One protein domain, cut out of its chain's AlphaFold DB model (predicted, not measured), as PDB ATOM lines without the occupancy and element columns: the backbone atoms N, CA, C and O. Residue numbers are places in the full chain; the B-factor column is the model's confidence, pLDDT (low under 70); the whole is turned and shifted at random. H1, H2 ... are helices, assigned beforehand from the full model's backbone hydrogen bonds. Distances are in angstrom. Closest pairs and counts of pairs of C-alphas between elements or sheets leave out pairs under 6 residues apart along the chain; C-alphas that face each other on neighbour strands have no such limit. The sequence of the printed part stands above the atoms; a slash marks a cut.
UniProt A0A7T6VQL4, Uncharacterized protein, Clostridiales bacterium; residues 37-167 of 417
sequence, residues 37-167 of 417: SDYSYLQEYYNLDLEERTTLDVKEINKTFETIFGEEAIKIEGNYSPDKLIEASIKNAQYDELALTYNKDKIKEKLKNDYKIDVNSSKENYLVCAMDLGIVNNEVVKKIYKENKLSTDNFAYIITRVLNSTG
ATOM      1  N   SER A  37      84.388  48.961 191.398       71.69
ATOM      2  CA  SER A  37      84.028  49.522 192.727       71.69
ATOM      3  C   SER A  37      84.190  51.038 192.897       71.69
ATOM      4  O   SER A  37      83.671  51.595 193.867       71.69
ATOM      5  N   ASP A  38      84.892  51.719 191.991       84.81
ATOM      6  CA  ASP A  38      85.116  53.167 192.099       84.81
ATOM      7  C   ASP A  38      83.956  53.945 191.450       84.81
ATOM      8  O   ASP A  38      83.458  54.906 192.030       84.81
ATOM      9  N   TYR A  39      83.432  53.462 190.317       85.12
ATOM     10  CA  TYR A  39      82.230  54.002 189.672       85.12
ATOM     11  C   TYR A  39      80.991  53.935 190.564       85.12
ATOM     12  O   TYR A  39      80.363  54.960 190.820       85.12
ATOM     13  N   SER A  40      80.648  52.741 191.067       86.25
ATOM     14  CA  SER A  40      79.466  52.562 191.920       86.25
ATOM     15  C   SER A  40      79.533  53.441 193.168       86.25
ATOM     16  O   SER A  40      78.518  53.981 193.586       86.25
ATOM     17  N   TYR A  41      80.732  53.641 193.719       90.44
ATOM     18  CA  TYR A  41      80.950  54.517 194.865       90.44
ATOM     19  C   TYR A  41      80.700  55.998 194.537       90.44
ATOM     20  O   TYR A  41      79.970  56.672 195.262       90.44
ATOM     21  N   LEU A  42      81.244  56.501 193.424       91.62
ATOM     22  CA  LEU A  42      81.035  57.886 192.985       91.62
ATOM     23  C   LEU A  42      79.566  58.164 192.633       91.62
ATOM     24  O   LEU A  42      79.045  59.236 192.950       91.62
ATOM     25  N   GLN A  43      78.871  57.188 192.046       90.75
ATOM     26  CA  GLN A  43      77.435  57.287 191.804       90.75
ATOM     27  C   GLN A  43      76.625  57.259 193.111       90.75
ATOM     28  O   GLN A  43      75.708  58.060 193.268       90.75
ATOM     29  N   GLU A  44      76.948  56.377 194.058       92.06
ATOM     30  CA  GLU A  44      76.177  56.218 195.300       92.06
ATOM     31  C   GLU A  44      76.359  57.388 196.281       92.06
ATOM     32  O   GLU A  44      75.380  57.827 196.886       92.06
ATOM     33  N   TYR A  45      77.581  57.916 196.416       93.12
ATOM     34  CA  TYR A  45      77.917  58.942 197.415       93.12
ATOM     35  C   TYR A  45      77.940  60.376 196.874       93.12
ATOM     36  O   TYR A  45      77.704  61.311 197.635       93.12
ATOM     37  N   TYR A  46      78.176  60.565 195.572       92.88
ATOM     38  CA  TYR A  46      78.277  61.895 194.952       92.88
ATOM     39  C   TYR A  46      77.274  62.124 193.812       92.88
ATOM     40  O   TYR A  46      77.252  63.210 193.231       92.88
ATOM     41  N   ASN A  47      76.435  61.131 193.485       90.56
ATOM     42  CA  ASN A  47      75.511  61.163 192.343       90.56
ATOM     43  C   ASN A  47      76.217  61.534 191.019       90.56
ATOM     44  O   ASN A  47      75.686  62.266 190.176       90.56
ATOM     45  N   LEU A  48      77.461  61.068 190.874       88.25
ATOM     46  CA  LEU A  48      78.298  61.295 189.705       88.25
ATOM     47  C   LEU A  48      78.146  60.136 188.724       88.25
ATOM     48  O   LEU A  48      78.894  59.158 188.793       88.25
ATOM     49  N   ASP A  49      77.216  60.296 187.782       81.56
ATOM     50  CA  ASP A  49      77.034  59.349 186.681       81.56
ATOM     51  C   ASP A  49      78.171  59.502 185.667       81.56
ATOM     52  O   ASP A  49      78.115  60.232 184.670       81.56
ATOM     53  N   LEU A  50      79.263  58.835 186.006       74.38
ATOM     54  CA  LEU A  50      80.411  58.598 185.165       74.38
ATOM     55  C   LEU A  50      80.104  57.409 184.240       74.38
ATOM     56  O   LEU A  50      80.719  56.355 184.364       74.38
ATOM     57  N   GLU A  51      79.151  57.577 183.314       64.31
ATOM     58  CA  GLU A  51      78.860  56.598 182.254       64.31
ATOM     59  C   GLU A  51      80.156  56.091 181.581       64.31
ATOM     60  O   GLU A  51      81.130  56.845 181.440       64.31
ATOM     61  N   GLU A  52      80.150  54.845 181.078       62.97
ATOM     62  CA  GLU A  52      81.246  54.264 180.279       62.97
ATOM     63  C   GLU A  52      81.474  55.049 178.972       62.97
ATOM     64  O   GLU A  52      81.020  54.703 177.877       62.97
ATOM     65  N   ARG A  53      82.213  56.152 179.089       61.91
ATOM     66  CA  ARG A  53      82.595  57.052 178.004       61.91
ATOM     67  C   ARG A  53      84.063  56.839 177.671       61.91
ATOM     68  O   ARG A  53      84.931  56.696 178.529       61.91
ATOM     69  N   THR A  54      84.368  56.867 176.377       64.88
ATOM     70  CA  THR A  54      85.747  56.671 175.904       64.88
ATOM     71  C   THR A  54      86.675  57.837 176.261       64.88
ATOM     72  O   THR A  54      87.886  57.636 176.336       64.88
ATOM     73  N   THR A  55      86.132  59.038 176.496       78.44
ATOM     74  CA  THR A  55      86.872  60.228 176.945       78.44
ATOM     75  C   THR A  55      85.985  61.204 177.716       78.44
ATOM     76  O   THR A  55      84.889  61.496 177.239       78.44
ATOM     77  N   LEU A  56      86.508  61.786 178.798       85.19
ATOM     78  CA  LEU A  56      85.928  62.945 179.497       85.19
ATOM     79  C   LEU A  56      86.509  64.278 178.999       85.19
ATOM     80  O   LEU A  56      87.679  64.344 178.603       85.19
ATOM     81  N   ASP A  57      85.717  65.350 179.074       89.19
ATOM     82  CA  ASP A  57      86.159  66.727 178.834       89.19
ATOM     83  C   ASP A  57      86.496  67.506 180.130       89.19
ATOM     84  O   ASP A  57      86.242  67.073 181.255       89.19
ATOM     85  N   VAL A  58      87.117  68.684 179.985       94.25
ATOM     86  CA  VAL A  58      87.541  69.522 181.127       94.25
ATOM     87  C   VAL A  58      86.364  70.053 181.948       94.25
ATOM     88  O   VAL A  58      86.495  70.236 183.156       94.25
ATOM     89  N   LYS A  59      85.213  70.305 181.322       93.44
ATOM     90  CA  LYS A  59      84.015  70.796 182.007       93.44
ATOM     91  C   LYS A  59      83.422  69.699 182.891       93.44
ATOM     92  O   LYS A  59      83.000  69.996 184.004       93.44
ATOM     93  N   GLU A  60      83.426  68.451 182.429       91.62
ATOM     94  CA  GLU A  60      83.006  67.280 183.210       91.62
ATOM     95  C   GLU A  60      83.944  67.024 184.401       91.62
ATOM     96  O   GLU A  60      83.476  66.870 185.534       91.62
ATOM     97  N   ILE A  61      85.263  67.065 184.169       94.62
ATOM     98  CA  ILE A  61      86.284  66.920 185.222       94.62
ATOM     99  C   ILE A  61      86.128  68.021 186.285       94.62
ATOM    100  O   ILE A  61      86.070  67.726 187.478       94.62
ATOM    101  N   ASN A  62      86.001  69.284 185.866       96.25
ATOM    102  CA  ASN A  62      85.842  70.410 186.788       96.25
ATOM    103  C   ASN A  62      84.518  70.348 187.559       96.25
ATOM    104  O   ASN A  62      84.525  70.585 188.761       96.25
ATOM    105  N   LYS A  63      83.407  69.967 186.912       93.94
ATOM    106  CA  LYS A  63      82.119  69.765 187.596       93.94
ATOM    107  C   LYS A  63      82.212  68.663 188.658       93.94
ATOM    108  O   LYS A  63      81.621  68.792 189.727       93.94
ATOM    109  N   THR A  64      82.951  67.589 188.375       94.00
ATOM    110  CA  THR A  64      83.203  66.513 189.346       94.00
ATOM    111  C   THR A  64      83.990  67.032 190.547       94.00
ATOM    112  O   THR A  64      83.568  66.818 191.680       94.00
ATOM    113  N   PHE A  65      85.077  67.781 190.319       95.88
ATOM    114  CA  PHE A  65      85.817  68.429 191.406       95.88
ATOM    115  C   PHE A  65      84.931  69.392 192.219       95.88
ATOM    116  O   PHE A  65      84.969  69.337 193.441       95.88
ATOM    117  N   GLU A  66      84.086  70.207 191.575       95.75
ATOM    118  CA  GLU A  66      83.134  71.113 192.249       95.75
ATOM    119  C   GLU A  66      82.071  70.375 193.076       95.75
ATOM    120  O   GLU A  66      81.709  70.819 194.161       95.75
ATOM    121  N   THR A  67      81.571  69.239 192.583       95.06
ATOM    122  CA  THR A  67      80.560  68.423 193.284       95.06
ATOM    123  C   THR A  67      81.138  67.764 194.538       95.06
ATOM    124  O   THR A  67      80.414  67.542 195.503       95.06
ATOM    125  N   ILE A  68      82.439  67.466 194.534       93.12
ATOM    126  CA  ILE A  68      83.134  66.804 195.641       93.12
ATOM    127  C   ILE A  68      83.692  67.813 196.657       93.12
ATOM    128  O   ILE A  68      83.491  67.647 197.856       93.12
ATOM    129  N   PHE A  69      84.416  68.835 196.190       94.06
ATOM    130  CA  PHE A  69      85.189  69.764 197.031       94.06
ATOM    131  C   PHE A  69      84.556  71.165 197.134       94.06
ATOM    132  O   PHE A  69      85.142  72.067 197.729       94.06
ATOM    133  N   GLY A  70      83.363  71.369 196.569       94.56
ATOM    134  CA  GLY A  70      82.639  72.641 196.607       94.56
ATOM    135  C   GLY A  70      83.180  73.700 195.639       94.56
ATOM    136  O   GLY A  70      83.932  73.419 194.705       94.56
ATOM    137  N   GLU A  71      82.782  74.958 195.843       93.50
ATOM    138  CA  GLU A  71      83.126  76.058 194.926       93.50
ATOM    139  C   GLU A  71      84.637  76.347 194.859       93.50
ATOM    140  O   GLU A  71      85.133  76.740 193.797       93.50
ATOM    141  N   GLU A  72      85.353  76.098 195.963       93.38
ATOM    142  CA  GLU A  72      86.802  76.294 196.133       93.38
ATOM    143  C   GLU A  72      87.661  75.207 195.460       93.38
ATOM    144  O   GLU A  72      88.889  75.310 195.446       93.38
ATOM    145  N   ALA A  73      87.035  74.186 194.862       96.88
ATOM    146  CA  ALA A  73      87.724  73.104 194.171       96.88
ATOM    147  C   ALA A  73      88.732  73.615 193.125       96.88
ATOM    148  O   ALA A  73      88.433  74.491 192.303       96.88
ATOM    149  N   ILE A  74      89.923  73.017 193.098       97.56
ATOM    150  CA  ILE A  74      90.987  73.387 192.163       97.56
ATOM    151  C   ILE A  74      90.664  72.816 190.780       97.56
ATOM    152  O   ILE A  74      90.622  71.601 190.581       97.56
ATOM    153  N   LYS A  75      90.429  73.715 189.821       96.69
ATOM    154  CA  LYS A  75      89.928  73.409 188.473       96.69
ATOM    155  C   LYS A  75      91.052  73.380 187.438       96.69
ATOM    156  O   LYS A  75      92.038  74.109 187.530       96.69
ATOM    157  N   ILE A  76      90.874  72.567 186.402       96.81
ATOM    158  CA  ILE A  76      91.716  72.559 185.204       96.81
ATOM    159  C   ILE A  76      91.339  73.755 184.322       96.81
ATOM    160  O   ILE A  76      90.204  73.863 183.856       96.81
ATOM    161  N   GLU A  77      92.305  74.626 184.034       92.88
ATOM    162  CA  GLU A  77      92.120  75.754 183.116       92.88
ATOM    163  C   GLU A  77      92.415  75.380 181.652       92.88
ATOM    164  O   GLU A  77      93.442  74.770 181.333       92.88
ATOM    165  N   GLY A  78      91.560  75.820 180.724       92.38
ATOM    166  CA  GLY A  78      91.744  75.626 179.282       92.38
ATOM    167  C   GLY A  78      91.624  74.162 178.840       92.38
ATOM    168  O   GLY A  78      90.778  73.425 179.331       92.38
ATOM    169  N   ASN A  79      92.457  73.733 177.887       92.75
ATOM    170  CA  ASN A  79      92.410  72.363 177.357       92.75
ATOM    171  C   ASN A  79      92.981  71.325 178.339       92.75
ATOM    172  O   ASN A  79      93.941  71.617 179.065       92.75
ATOM    173  N   TYR A  80      92.440  70.102 178.269       94.56
ATOM    174  CA  TYR A  80      92.920  68.927 179.000       94.56
ATOM    175  C   TYR A  80      94.396  68.635 178.704       94.56
ATOM    176  O   TYR A  80      94.866  68.759 177.572       94.56
ATOM    177  N   SER A  81      95.100  68.186 179.740       95.56
ATOM    178  CA  SER A  81      96.403  67.527 179.656       95.56
ATOM    179  C   SER A  81      96.625  66.728 180.949       95.56
ATOM    180  O   SER A  81      96.208  67.227 182.002       95.56
ATOM    181  N   PRO A  82      97.315  65.573 180.916       96.50
ATOM    182  CA  PRO A  82      97.637  64.787 182.110       96.50
ATOM    183  C   PRO A  82      98.304  65.599 183.229       96.50
ATOM    184  O   PRO A  82      97.919  65.464 184.386       96.50
ATOM    185  N   ASP A  83      99.230  66.499 182.879       97.38
ATOM    186  CA  ASP A  83      99.914  67.401 183.819       97.38
ATOM    187  C   ASP A  83      98.935  68.217 184.678       97.38
ATOM    188  O   ASP A  83      99.056  68.250 185.901       97.38
ATOM    189  N   LYS A  84      97.941  68.856 184.043       97.50
ATOM    190  CA  LYS A  84      96.940  69.681 184.740       97.50
ATOM    191  C   LYS A  84      95.972  68.852 185.572       97.50
ATOM    192  O   LYS A  84      95.566  69.310 186.632       97.50
ATOM    193  N   LEU A  85      95.597  67.660 185.097       97.94
ATOM    194  CA  LEU A  85      94.769  66.738 185.876       97.94
ATOM    195  C   LEU A  85      95.489  66.359 187.168       97.94
ATOM    196  O   LEU A  85      94.921  66.501 188.242       97.94
ATOM    197  N   ILE A  86      96.749  65.937 187.062       98.19
ATOM    198  CA  ILE A  86      97.562  65.527 188.207       98.19
ATOM    199  C   ILE A  86      97.809  66.703 189.160       98.19
ATOM    200  O   ILE A  86      97.664  66.536 190.367       98.19
ATOM    201  N   GLU A  87      98.128  67.894 188.645       98.38
ATOM    202  CA  GLU A  87      98.276  69.100 189.468       98.38
ATOM    203  C   GLU A  87      96.977  69.443 190.215       98.38
ATOM    204  O   GLU A  87      97.013  69.654 191.425       98.38
ATOM    205  N   ALA A  88      95.824  69.438 189.536       98.25
ATOM    206  CA  ALA A  88      94.529  69.686 190.169       98.25
ATOM    207  C   ALA A  88      94.178  68.607 191.208       98.25
ATOM    208  O   ALA A  88      93.765  68.938 192.316       98.25
ATOM    209  N   SER A  89      94.390  67.323 190.902       98.25
ATOM    210  CA  SER A  89      94.171  66.219 191.844       98.25
ATOM    211  C   SER A  89      95.034  66.343 193.100       98.25
ATOM    212  O   SER A  89      94.524  66.155 194.197       98.25
ATOM    213  N   ILE A  90      96.314  66.701 192.962       98.50
ATOM    214  CA  ILE A  90      97.242  66.844 194.095       98.50
ATOM    215  C   ILE A  90      96.913  68.058 194.966       98.50
ATOM    216  O   ILE A  90      97.049  67.986 196.186       98.50
ATOM    217  N   LYS A  91      96.434  69.152 194.364       98.25
ATOM    218  CA  LYS A  91      96.014  70.346 195.109       98.25
ATOM    219  C   LYS A  91      94.674  70.152 195.819       98.25
ATOM    220  O   LYS A  91      94.579  70.496 196.990       98.25
ATOM    221  N   ASN A  92      93.685  69.523 195.177       97.81
ATOM    222  CA  ASN A  92      92.448  69.108 195.861       97.81
ATOM    223  C   ASN A  92      92.731  68.081 196.978       97.81
ATOM    224  O   ASN A  92      92.069  68.106 198.007       97.81
ATOM    225  N   ALA A  93      93.757  67.235 196.819       96.94
ATOM    226  CA  ALA A  93      94.243  66.331 197.867       96.94
ATOM    227  C   ALA A  93      95.062  67.019 198.985       96.94
ATOM    228  O   ALA A  93      95.557  66.332 199.871       96.94
ATOM    229  N   GLN A  94      95.231  68.348 198.955       96.44
ATOM    230  CA  GLN A  94      95.992  69.133 199.942       96.44
ATOM    231  C   GLN A  94      97.493  68.769 200.052       96.44
ATOM    232  O   GLN A  94      98.114  68.935 201.100       96.44
ATOM    233  N   TYR A  95      98.111  68.318 198.952       98.12
ATOM    234  CA  TYR A  95      99.540  67.964 198.888       98.12
ATOM    235  C   TYR A  95     100.378  68.910 198.003       98.12
ATOM    236  O   TYR A  95     101.404  68.492 197.455       98.12
ATOM    237  N   ASP A  96      99.975  70.177 197.848       98.06
ATOM    238  CA  ASP A  96     100.683  71.153 197.000       98.06
ATOM    239  C   ASP A  96     102.108  71.424 197.517       98.06
ATOM    240  O   ASP A  96     103.102  71.183 196.829       98.06
ATOM    241  N   GLU A  97     102.239  71.797 198.792       98.31
ATOM    242  CA  GLU A  97     103.524  72.044 199.448       98.31
ATOM    243  C   GLU A  97     104.428  70.807 199.404       98.31
ATOM    244  O   GLU A  97     105.629  70.926 199.151       98.31
ATOM    245  N   LEU A  98     103.853  69.610 199.586       98.25
ATOM    246  CA  LEU A  98     104.580  68.348 199.466       98.25
ATOM    247  C   LEU A  98     105.109  68.160 198.038       98.25
ATOM    248  O   LEU A  98     106.290  67.846 197.872       98.25
ATOM    249  N   ALA A  99     104.289  68.406 197.012       98.44
ATOM    250  CA  ALA A  99     104.699  68.348 195.610       98.44
ATOM    251  C   ALA A  99     105.801  69.362 195.266       98.44
ATOM    252  O   ALA A  99     106.653  69.083 194.419       98.44
ATOM    253  N   LEU A 100     105.850  70.509 195.943       98.00
ATOM    254  CA  LEU A 100     106.915  71.505 195.784       98.00
ATOM    255  C   LEU A 100     108.247  71.104 196.457       98.00
ATOM    256  O   LEU A 100     109.287  71.670 196.120       98.00
ATOM    257  N   THR A 101     108.273  70.087 197.332       98.06
ATOM    258  CA  THR A 101     109.533  69.559 197.915       98.06
ATOM    259  C   THR A 101     110.372  68.719 196.942       98.06
ATOM    260  O   THR A 101     111.554  68.461 197.196       98.06
ATOM    261  N   TYR A 102     109.792  68.262 195.828       97.56
ATOM    262  CA  TYR A 102     110.462  67.373 194.883       97.56
ATOM    263  C   TYR A 102     111.428  68.159 193.989       97.56
ATOM    264  O   TYR A 102     111.048  68.763 192.990       97.56
ATOM    265  N   ASN A 103     112.713  68.142 194.350       96.62
ATOM    266  CA  ASN A 103     113.774  68.720 193.528       96.62
ATOM    267  C   ASN A 103     114.105  67.843 192.298       96.62
ATOM    268  O   ASN A 103     113.724  66.675 192.216       96.62
ATOM    269  N   LYS A 104     114.859  68.409 191.346       95.94
ATOM    270  CA  LYS A 104     115.195  67.764 190.061       95.94
ATOM    271  C   LYS A 104     115.896  66.409 190.203       95.94
ATOM    272  O   LYS A 104     115.647  65.521 189.391       95.94
ATOM    273  N   ASP A 105     116.754  66.246 191.207       96.25
ATOM    274  CA  ASP A 105     117.489  64.995 191.408       96.25
ATOM    275  C   ASP A 105     116.560  63.904 191.961       96.25
ATOM    276  O   ASP A 105     116.519  62.812 191.395       96.25
ATOM    277  N   LYS A 106     115.722  64.233 192.959       96.44
ATOM    278  CA  LYS A 106     114.684  63.330 193.496       96.44
ATOM    279  C   LYS A 106     113.691  62.907 192.409       96.44
ATOM    280  O   LYS A 106     113.378  61.726 192.301       96.44
ATOM    281  N   ILE A 107     113.222  63.847 191.581       96.88
ATOM    282  CA  ILE A 107     112.319  63.569 190.448       96.88
ATOM    283  C   ILE A 107     112.954  62.567 189.481       96.88
ATOM    284  O   ILE A 107     112.356  61.543 189.146       96.88
ATOM    285  N   LYS A 108     114.189  62.844 189.052       94.94
ATOM    286  CA  LYS A 108     114.918  62.021 188.085       94.94
ATOM    287  C   LYS A 108     115.214  60.621 188.619       94.94
ATOM    288  O   LYS A 108     115.145  59.661 187.856       94.94
ATOM    289  N   GLU A 109     115.553  60.504 189.900       95.50
ATOM    290  CA  GLU A 109     115.730  59.222 190.582       95.50
ATOM    291  C   GLU A 109     114.418  58.427 190.600       95.50
ATOM    292  O   GLU A 109     114.383  57.309 190.087       95.50
ATOM    293  N   LYS A 110     113.330  59.038 191.080       96.25
ATOM    294  CA  LYS A 110     111.993  58.436 191.174       96.25
ATOM    295  C   LYS A 110     111.463  57.930 189.831       96.25
ATOM    296  O   LYS A 110     111.147  56.748 189.692       96.25
ATOM    297  N   LEU A 111     111.406  58.793 188.814       95.00
ATOM    298  CA  LEU A 111     110.873  58.429 187.495       95.00
ATOM    299  C   LEU A 111     111.702  57.324 186.825       95.00
ATOM    300  O   LEU A 111     111.139  56.379 186.266       95.00
ATOM    301  N   LYS A 112     113.037  57.399 186.914       94.00
ATOM    302  CA  LYS A 112     113.933  56.461 186.227       94.00
ATOM    303  C   LYS A 112     114.102  55.126 186.953       94.00
ATOM    304  O   LYS A 112     114.088  54.086 186.295       94.00
ATOM    305  N   ASN A 113     114.333  55.150 188.264       92.06
ATOM    306  CA  ASN A 113     114.780  53.979 189.020       92.06
ATOM    307  C   ASN A 113     113.608  53.253 189.690       92.06
ATOM    308  O   ASN A 113     113.469  52.042 189.497       92.06
ATOM    309  N   ASP A 114     112.767  53.990 190.421       92.00
ATOM    310  CA  ASP A 114     111.649  53.428 191.187       92.00
ATOM    311  C   ASP A 114     110.517  53.022 190.236       92.00
ATOM    312  O   ASP A 114     110.173  51.843 190.117       92.00
ATOM    313  N   TYR A 115     109.971  53.991 189.495       92.94
ATOM    314  CA  TYR A 115     108.776  53.780 188.676       92.94
ATOM    315  C   TYR A 115     109.064  53.260 187.268       92.94
ATOM    316  O   TYR A 115     108.226  52.569 186.683       92.94
ATOM    317  N   LYS A 116     110.245  53.570 186.719       93.50
ATOM    318  CA  LYS A 116     110.666  53.205 185.354       93.50
ATOM    319  C   LYS A 116     109.642  53.691 184.319       93.50
ATOM    320  O   LYS A 116     109.103  52.918 183.516       93.50
ATOM    321  N   ILE A 117     109.347  54.987 184.392       90.38
ATOM    322  CA  ILE A 117     108.465  55.708 183.476       90.38
ATOM    323  C   ILE A 117     109.279  56.735 182.697       90.38
ATOM    324  O   ILE A 117     110.080  57.472 183.263       90.38
ATOM    325  N   ASP A 118     109.026  56.777 181.393       89.12
ATOM    326  CA  ASP A 118     109.515  57.797 180.473       89.12
ATOM    327  C   ASP A 118     108.282  58.489 179.872       89.12
ATOM    328  O   ASP A 118     107.619  57.948 178.983       89.12
ATOM    329  N   VAL A 119     107.894  59.625 180.459       88.88
ATOM    330  CA  VAL A 119     106.805  60.492 179.986       88.88
ATOM    331  C   VAL A 119     107.281  61.937 180.009       88.88
ATOM    332  O   VAL A 119     107.935  62.370 180.954       88.88
ATOM    333  N   ASN A 120     106.937  62.695 178.972       88.12
ATOM    334  CA  ASN A 120     107.255  64.116 178.901       88.12
ATOM    335  C   ASN A 120     106.201  64.910 179.688       88.12
ATOM    336  O   ASN A 120     105.118  65.175 179.164       88.12
ATOM    337  N   SER A 121     106.513  65.244 180.941       90.88
ATOM    338  CA  SER A 121     105.671  66.055 181.826       90.88
ATOM    339  C   SER A 121     106.307  67.424 182.063       90.88
ATOM    340  O   SER A 121     107.499  67.535 182.337       90.88
ATOM    341  N   SER A 122     105.501  68.483 182.008       92.62
ATOM    342  CA  SER A 122     105.887  69.836 182.440       92.62
ATOM    343  C   SER A 122     105.685  70.069 183.947       92.62
ATOM    344  O   SER A 122     106.032  71.132 184.465       92.62
ATOM    345  N   LYS A 123     105.132  69.071 184.650       96.25
ATOM    346  CA  LYS A 123     104.745  69.084 186.069       96.25
ATOM    347  C   LYS A 123     105.285  67.845 186.799       96.25
ATOM    348  O   LYS A 123     104.608  67.270 187.651       96.25
ATOM    349  N   GLU A 124     106.519  67.439 186.479       96.75
ATOM    350  CA  GLU A 124     107.148  66.211 186.998       96.75
ATOM    351  C   GLU A 124     107.114  66.108 188.535       96.75
ATOM    352  O   GLU A 124     106.993  65.016 189.081       96.75
ATOM    353  N   ASN A 125     107.182  67.240 189.244       98.06
ATOM    354  CA  ASN A 125     107.118  67.297 190.704       98.06
ATOM    355  C   ASN A 125     105.742  66.854 191.250       98.06
ATOM    356  O   ASN A 125     105.686  66.101 192.220       98.06
ATOM    357  N   TYR A 126     104.643  67.247 190.592       98.50
ATOM    358  CA  TYR A 126     103.285  66.802 190.931       98.50
ATOM    359  C   TYR A 126     103.053  65.348 190.513       98.50
ATOM    360  O   TYR A 126     102.453  64.595 191.273       98.50
ATOM    361  N   LEU A 127     103.574  64.931 189.351       98.12
ATOM    362  CA  LEU A 127     103.535  63.532 188.911       98.12
ATOM    363  C   LEU A 127     104.216  62.610 189.926       98.12
ATOM    364  O   LEU A 127     103.602  61.651 190.379       98.12
ATOM    365  N   VAL A 128     105.452  62.914 190.327       97.88
ATOM    366  CA  VAL A 128     106.179  62.098 191.309       97.88
ATOM    367  C   VAL A 128     105.495  62.134 192.677       97.88
ATOM    368  O   VAL A 128     105.383  61.087 193.304       97.88
ATOM    369  N   CYS A 129     104.968  63.285 193.113       98.44
ATOM    370  CA  CYS A 129     104.179  63.374 194.345       98.44
ATOM    371  C   CYS A 129     102.953  62.445 194.305       98.44
ATOM    372  O   CYS A 129     102.758  61.641 195.211       98.44
ATOM    373  N   ALA A 130     102.177  62.479 193.218       98.06
ATOM    374  CA  ALA A 130     101.030  61.596 193.035       98.06
ATOM    375  C   ALA A 130     101.432  60.112 193.003       98.06
ATOM    376  O   ALA A 130     100.716  59.267 193.529       98.06
ATOM    377  N   MET A 131     102.584  59.772 192.432       96.81
ATOM    378  CA  MET A 131     103.055  58.387 192.420       96.81
ATOM    379  C   MET A 131     103.544  57.897 193.791       96.81
ATOM    380  O   MET A 131     103.271  56.752 194.146       96.81
ATOM    381  N   ASP A 132     104.215  58.742 194.585       96.50
ATOM    382  CA  ASP A 132     104.624  58.408 195.961       96.50
ATOM    383  C   ASP A 132     103.406  58.318 196.913       96.50
ATOM    384  O   ASP A 132     103.443  57.557 197.876       96.50
ATOM    385  N   LEU A 133     102.309  59.034 196.621       95.19
ATOM    386  CA  LEU A 133     101.053  59.028 197.392       95.19
ATOM    387  C   LEU A 133     100.022  57.965 196.958       95.19
ATOM    388  O   LEU A 133      98.964  57.850 197.571       95.19
ATOM    389  N   GLY A 134     100.252  57.216 195.877       93.75
ATOM    390  CA  GLY A 134      99.310  56.197 195.382       93.75
ATOM    391  C   GLY A 134      98.060  56.718 194.642       93.75
ATOM    392  O   GLY A 134      97.492  55.956 193.861       93.75
ATOM    393  N   ILE A 135      97.679  57.996 194.809       95.19
ATOM    394  CA  ILE A 135      97.500  58.955 193.689       95.19
ATOM    395  C   ILE A 135      97.197  58.332 192.312       95.19
ATOM    396  O   ILE A 135      96.058  58.103 191.910       95.19
ATOM    397  N   VAL A 136      98.287  58.054 191.590       95.19
ATOM    398  CA  VAL A 136      98.334  57.376 190.286       95.19
ATOM    399  C   VAL A 136      99.344  56.231 190.317       95.19
ATOM    400  O   VAL A 136     100.402  56.348 190.933       95.19
ATOM    401  N   ASN A 137      99.063  55.141 189.601       93.00
ATOM    402  CA  ASN A 137     100.008  54.036 189.420       93.00
ATOM    403  C   ASN A 137     100.676  54.054 188.030       93.00
ATOM    404  O   ASN A 137     100.299  54.810 187.130       93.00
ATOM    405  N   ASN A 138     101.656  53.166 187.831       92.81
ATOM    406  CA  ASN A 138     102.400  53.058 186.575       92.81
ATOM    407  C   ASN A 138     101.537  52.766 185.336       92.81
ATOM    408  O   ASN A 138     101.899  53.193 184.240       92.81
ATOM    409  N   GLU A 139     100.451  52.005 185.483       91.50
ATOM    410  CA  GLU A 139      99.563  51.613 184.381       91.50
ATOM    411  C   GLU A 139      98.707  52.821 183.950       91.50
ATOM    412  O   GLU A 139      98.707  53.187 182.771       91.50
ATOM    413  N   VAL A 140      98.094  53.519 184.916       92.69
ATOM    414  CA  VAL A 140      97.292  54.739 184.709       92.69
ATOM    415  C   VAL A 140      98.133  55.857 184.091       92.69
ATOM    416  O   VAL A 140      97.742  56.396 183.055       92.69
ATOM    417  N   VAL A 141      99.314  56.163 184.652       94.81
ATOM    418  CA  VAL A 141     100.227  57.194 184.112       94.81
ATOM    419  C   VAL A 141     100.582  56.891 182.655       94.81
ATOM    420  O   VAL A 141     100.435  57.752 181.787       94.81
ATOM    421  N   LYS A 142     100.994  55.655 182.343       92.56
ATOM    422  CA  LYS A 142     101.352  55.277 180.968       92.56
ATOM    423  C   LYS A 142     100.170  55.409 180.004       92.56
ATOM    424  O   LYS A 142     100.388  55.849 178.878       92.56
ATOM    425  N   LYS A 143      98.945  55.075 180.427       92.38
ATOM    426  CA  LYS A 143      97.724  55.202 179.610       92.38
ATOM    427  C   LYS A 143      97.405  56.676 179.314       92.38
ATOM    428  O   LYS A 143      97.398  57.064 178.145       92.38
ATOM    429  N   ILE A 144      97.259  57.525 180.340       93.94
ATOM    430  CA  ILE A 144      96.839  58.932 180.152       93.94
ATOM    431  C   ILE A 144      97.865  59.784 179.387       93.94
ATOM    432  O   ILE A 144      97.466  60.609 178.563       93.94
ATOM    433  N   TYR A 145      99.173  59.572 179.592       94.94
ATOM    434  CA  TYR A 145     100.217  60.305 178.857       94.94
ATOM    435  C   TYR A 145     100.390  59.816 177.414       94.94
ATOM    436  O   TYR A 145     100.626  60.631 176.525       94.94
ATOM    437  N   LYS A 146     100.241  58.510 177.150       92.19
ATOM    438  CA  LYS A 146     100.328  57.958 175.786       92.19
ATOM    439  C   LYS A 146      99.156  58.399 174.911       92.19
ATOM    440  O   LYS A 146      99.344  58.672 173.729       92.19
ATOM    441  N   GLU A 147      97.951  58.419 175.471       89.31
ATOM    442  CA  GLU A 147      96.724  58.718 174.726       89.31
ATOM    443  C   GLU A 147      96.409  60.220 174.686       89.31
ATOM    444  O   GLU A 147      95.623  60.655 173.842       89.31
ATOM    445  N   ASN A 148      97.017  61.006 175.587       90.00
ATOM    446  CA  ASN A 148      96.693  62.410 175.869       90.00
ATOM    447  C   ASN A 148      95.176  62.647 176.007       90.00
ATOM    448  O   ASN A 148      94.616  63.639 175.538       90.00
ATOM    449  N   LYS A 149      94.515  61.682 176.648       89.12
ATOM    450  CA  LYS A 149      93.075  61.583 176.882       89.12
ATOM    451  C   LYS A 149      92.845  60.983 178.265       89.12
ATOM    452  O   LYS A 149      93.743  60.349 178.823       89.12
ATOM    453  N   LEU A 150      91.646  61.174 178.800       90.81
ATOM    454  CA  LEU A 150      91.219  60.584 180.061       90.81
ATOM    455  C   LEU A 150      89.993  59.707 179.804       90.81
ATOM    456  O   LEU A 150      88.923  60.246 179.533       90.81
ATOM    457  N   SER A 151      90.154  58.378 179.848       89.31
ATOM    458  CA  SER A 151      88.997  57.476 179.937       89.31
ATOM    459  C   SER A 151      88.338  57.638 181.300       89.31
ATOM    460  O   SER A 151      89.010  57.997 182.275       89.31
ATOM    461  N   THR A 152      87.041  57.357 181.376       87.06
ATOM    462  CA  THR A 152      86.303  57.506 182.626       87.06
ATOM    463  C   THR A 152      86.882  56.621 183.745       87.06
ATOM    464  O   THR A 152      87.014  57.104 184.865       87.06
ATOM    465  N   ASP A 153      87.396  55.418 183.442       87.19
ATOM    466  CA  ASP A 153      87.982  54.508 184.455       87.19
ATOM    467  C   ASP A 153      89.225  55.109 185.109       87.19
ATOM    468  O   ASP A 153      89.392  55.068 186.326       87.19
ATOM    469  N   ASN A 154      90.095  55.712 184.294       90.62
ATOM    470  CA  ASN A 154      91.290  56.381 184.793       90.62
ATOM    471  C   ASN A 154      90.917  57.600 185.650       90.62
ATOM    472  O   ASN A 154      91.653  57.933 186.576       90.62
ATOM    473  N   PHE A 155      89.801  58.277 185.358       92.62
ATOM    474  CA  PHE A 155      89.334  59.384 186.188       92.62
ATOM    475  C   PHE A 155      88.720  58.897 187.500       92.62
ATOM    476  O   PHE A 155      89.134  59.383 188.549       92.62
ATOM    477  N   ALA A 156      87.821  57.909 187.451       91.19
ATOM    478  CA  ALA A 156      87.213  57.269 188.617       91.19
ATOM    479  C   ALA A 156      88.286  56.726 189.579       91.19
ATOM    480  O   ALA A 156      88.236  56.999 190.781       91.19
ATOM    481  N   TYR A 157      89.320  56.072 189.032       90.81
ATOM    482  CA  TYR A 157      90.523  55.667 189.758       90.81
ATOM    483  C   TYR A 157      91.156  56.847 190.507       90.81
ATOM    484  O   TYR A 157      91.385  56.762 191.714       90.81
ATOM    485  N   ILE A 158      91.467  57.939 189.796       94.56
ATOM    486  CA  ILE A 158      92.212  59.073 190.357       94.56
ATOM    487  C   ILE A 158      91.377  59.760 191.433       94.56
ATOM    488  O   ILE A 158      91.852  59.947 192.553       94.56
ATOM    489  N   ILE A 159      90.129  60.109 191.119       94.50
ATOM    490  CA  ILE A 159      89.279  60.885 192.019       94.50
ATOM    491  C   ILE A 159      88.941  60.103 193.294       94.50
ATOM    492  O   ILE A 159      89.010  60.679 194.373       94.50
ATOM    493  N   THR A 160      88.726  58.783 193.220       92.19
ATOM    494  CA  THR A 160      88.505  57.941 194.413       92.19
ATOM    495  C   THR A 160      89.736  57.883 195.329       92.19
ATOM    496  O   THR A 160      89.598  57.823 196.549       92.19
ATOM    497  N   ARG A 161      90.959  57.976 194.783       92.88
ATOM    498  CA  ARG A 161      92.191  58.102 195.588       92.88
ATOM    499  C   ARG A 161      92.357  59.486 196.215       92.88
ATOM    500  O   ARG A 161      92.727  59.553 197.382       92.88
ATOM    501  N   VAL A 162      92.029  60.564 195.496       95.62
ATOM    502  CA  VAL A 162      91.971  61.929 196.064       95.62
ATOM    503  C   VAL A 162      90.971  61.970 197.233       95.62
ATOM    504  O   VAL A 162      91.332  62.387 198.335       95.62
ATOM    505  N   LEU A 163      89.754  61.461 197.023       93.94
ATOM    506  CA  LEU A 163      88.684  61.344 198.023       93.94
ATOM    507  C   LEU A 163      89.137  60.609 199.293       93.94
ATOM    508  O   LEU A 163      89.021  61.137 200.397       93.94
ATOM    509  N   ASN A 164      89.708  59.412 199.145       89.94
ATOM    510  CA  ASN A 164      90.190  58.639 200.289       89.94
ATOM    511  C   ASN A 164      91.363  59.340 201.005       89.94
ATOM    512  O   ASN A 164      91.452  59.279 202.226       89.94
ATOM    513  N   SER A 165      92.244  60.043 200.277       90.44
ATOM    514  CA  SER A 165      93.381  60.765 200.879       90.44
ATOM    515  C   SER A 165      92.989  62.014 201.681       90.44
ATOM    516  O   SER A 165      93.765  62.468 202.516       90.44
ATOM    517  N   THR A 166      91.783  62.544 201.459       90.62
ATOM    518  CA  THR A 166      91.240  63.733 202.145       90.62
ATOM    519  C   THR A 166      90.227  63.387 203.239       90.62
ATOM    520  O   THR A 166      89.668  64.287 203.859       90.62
ATOM    521  N   GLY A 167      89.973  62.097 203.489       87.81
ATOM    522  CA  GLY A 167      89.033  61.627 204.514       87.81
ATOM    523  C   GLY A 167      87.549  61.774 204.160       87.81
ATOM    524  O   GLY A 167      86.711  61.313 204.926       87.81
TER     525      GLY A 167
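Overview. This is residues 37 to 167 of the 417 residues of an uncharacterized protein of Clostridiales bacterium (UniProt A0A7T6VQL4). Three helices, H2, H3 and H8, run roughly the same way with their centres in a triangle, H3 and H8 in the middle of the domain and H2 set more loosely near them, touching neither; H1 crosses H8 at one end of the longest axis. On the other side of H3, H6 crosses it and H4 and H5 pack on H6, with H5 at the far end, while H7 lies beside the first residues of H3 and H8. The printed part has 131 residues with eight named helices, H1 to H8 in order, and no named strand: the class is all helix. It is compact, with a radius of gyration of the C-alphas of 14.1 A and spans of 42 by 29 by 28 A.

Arrangement. Begin with the longest helix, H8, residues 152 to 165. H1, residues 37 to 46, touches it at a steep tilt of 67 degrees; the closest C-alphas, of Asp 38 and Ala 156, are 5.8 A apart. H2, residues 58 to 69, and H8 are near each other, with 9 pairs of C-alphas within 10 A. With residues 158 to 162 alone H8 touches H3, residues 82 to 92, at a shallow tilt of 27 degrees, the same way; the closest C-alphas, of Ser 89 and Val 162, are 6.4 A apart. Next look at the hub, H6, residues 124 to 132, which touches H3 at a steep tilt of 62 degrees, with the C-alphas of Glu 87 and Tyr 126 closest at 5.7 A. H4, residues 96 to 100, touches H6, with the C-alphas of Ala 99 and Tyr 126 closest at 5.1 A. H5, residues 104 to 115, touches H6 with residues 107 to 111 alone, at a steep tilt of 44 degrees; its closest C-alphas are Ile 107 and Val 128, 6.4 A. H7, residues 138 to 147, is close to H8 but not clearly touching, with the C-alphas of Val 140 and Asn 154 closest at 6.2 A. Every O i to N i+4 pair is within hydrogen-bond range in H2, H3, H4, H6, H7 and H8; in H1 it is 5 of 6 and in H5 7 of 8.

Along the chain. Find C-alpha 37 at (84.028, 49.522, 192.727), where H1 begins. H8 runs 19.8 A from C-alpha 152 at (86.303, 57.506, 182.626) to C-alpha 165 at (93.381, 60.765, 200.879). H2 measures 16.1 A, H5 15.4 A and H3 15.3 A.

Size, cuts and confidence. The farthest C-alphas, of Glu 44 and Asp 105, are 42.4 A apart. The printed part has no cut; the links H1 to H2 and H2 to H3 are long. Residues 51 to 54 have pLDDT under 70.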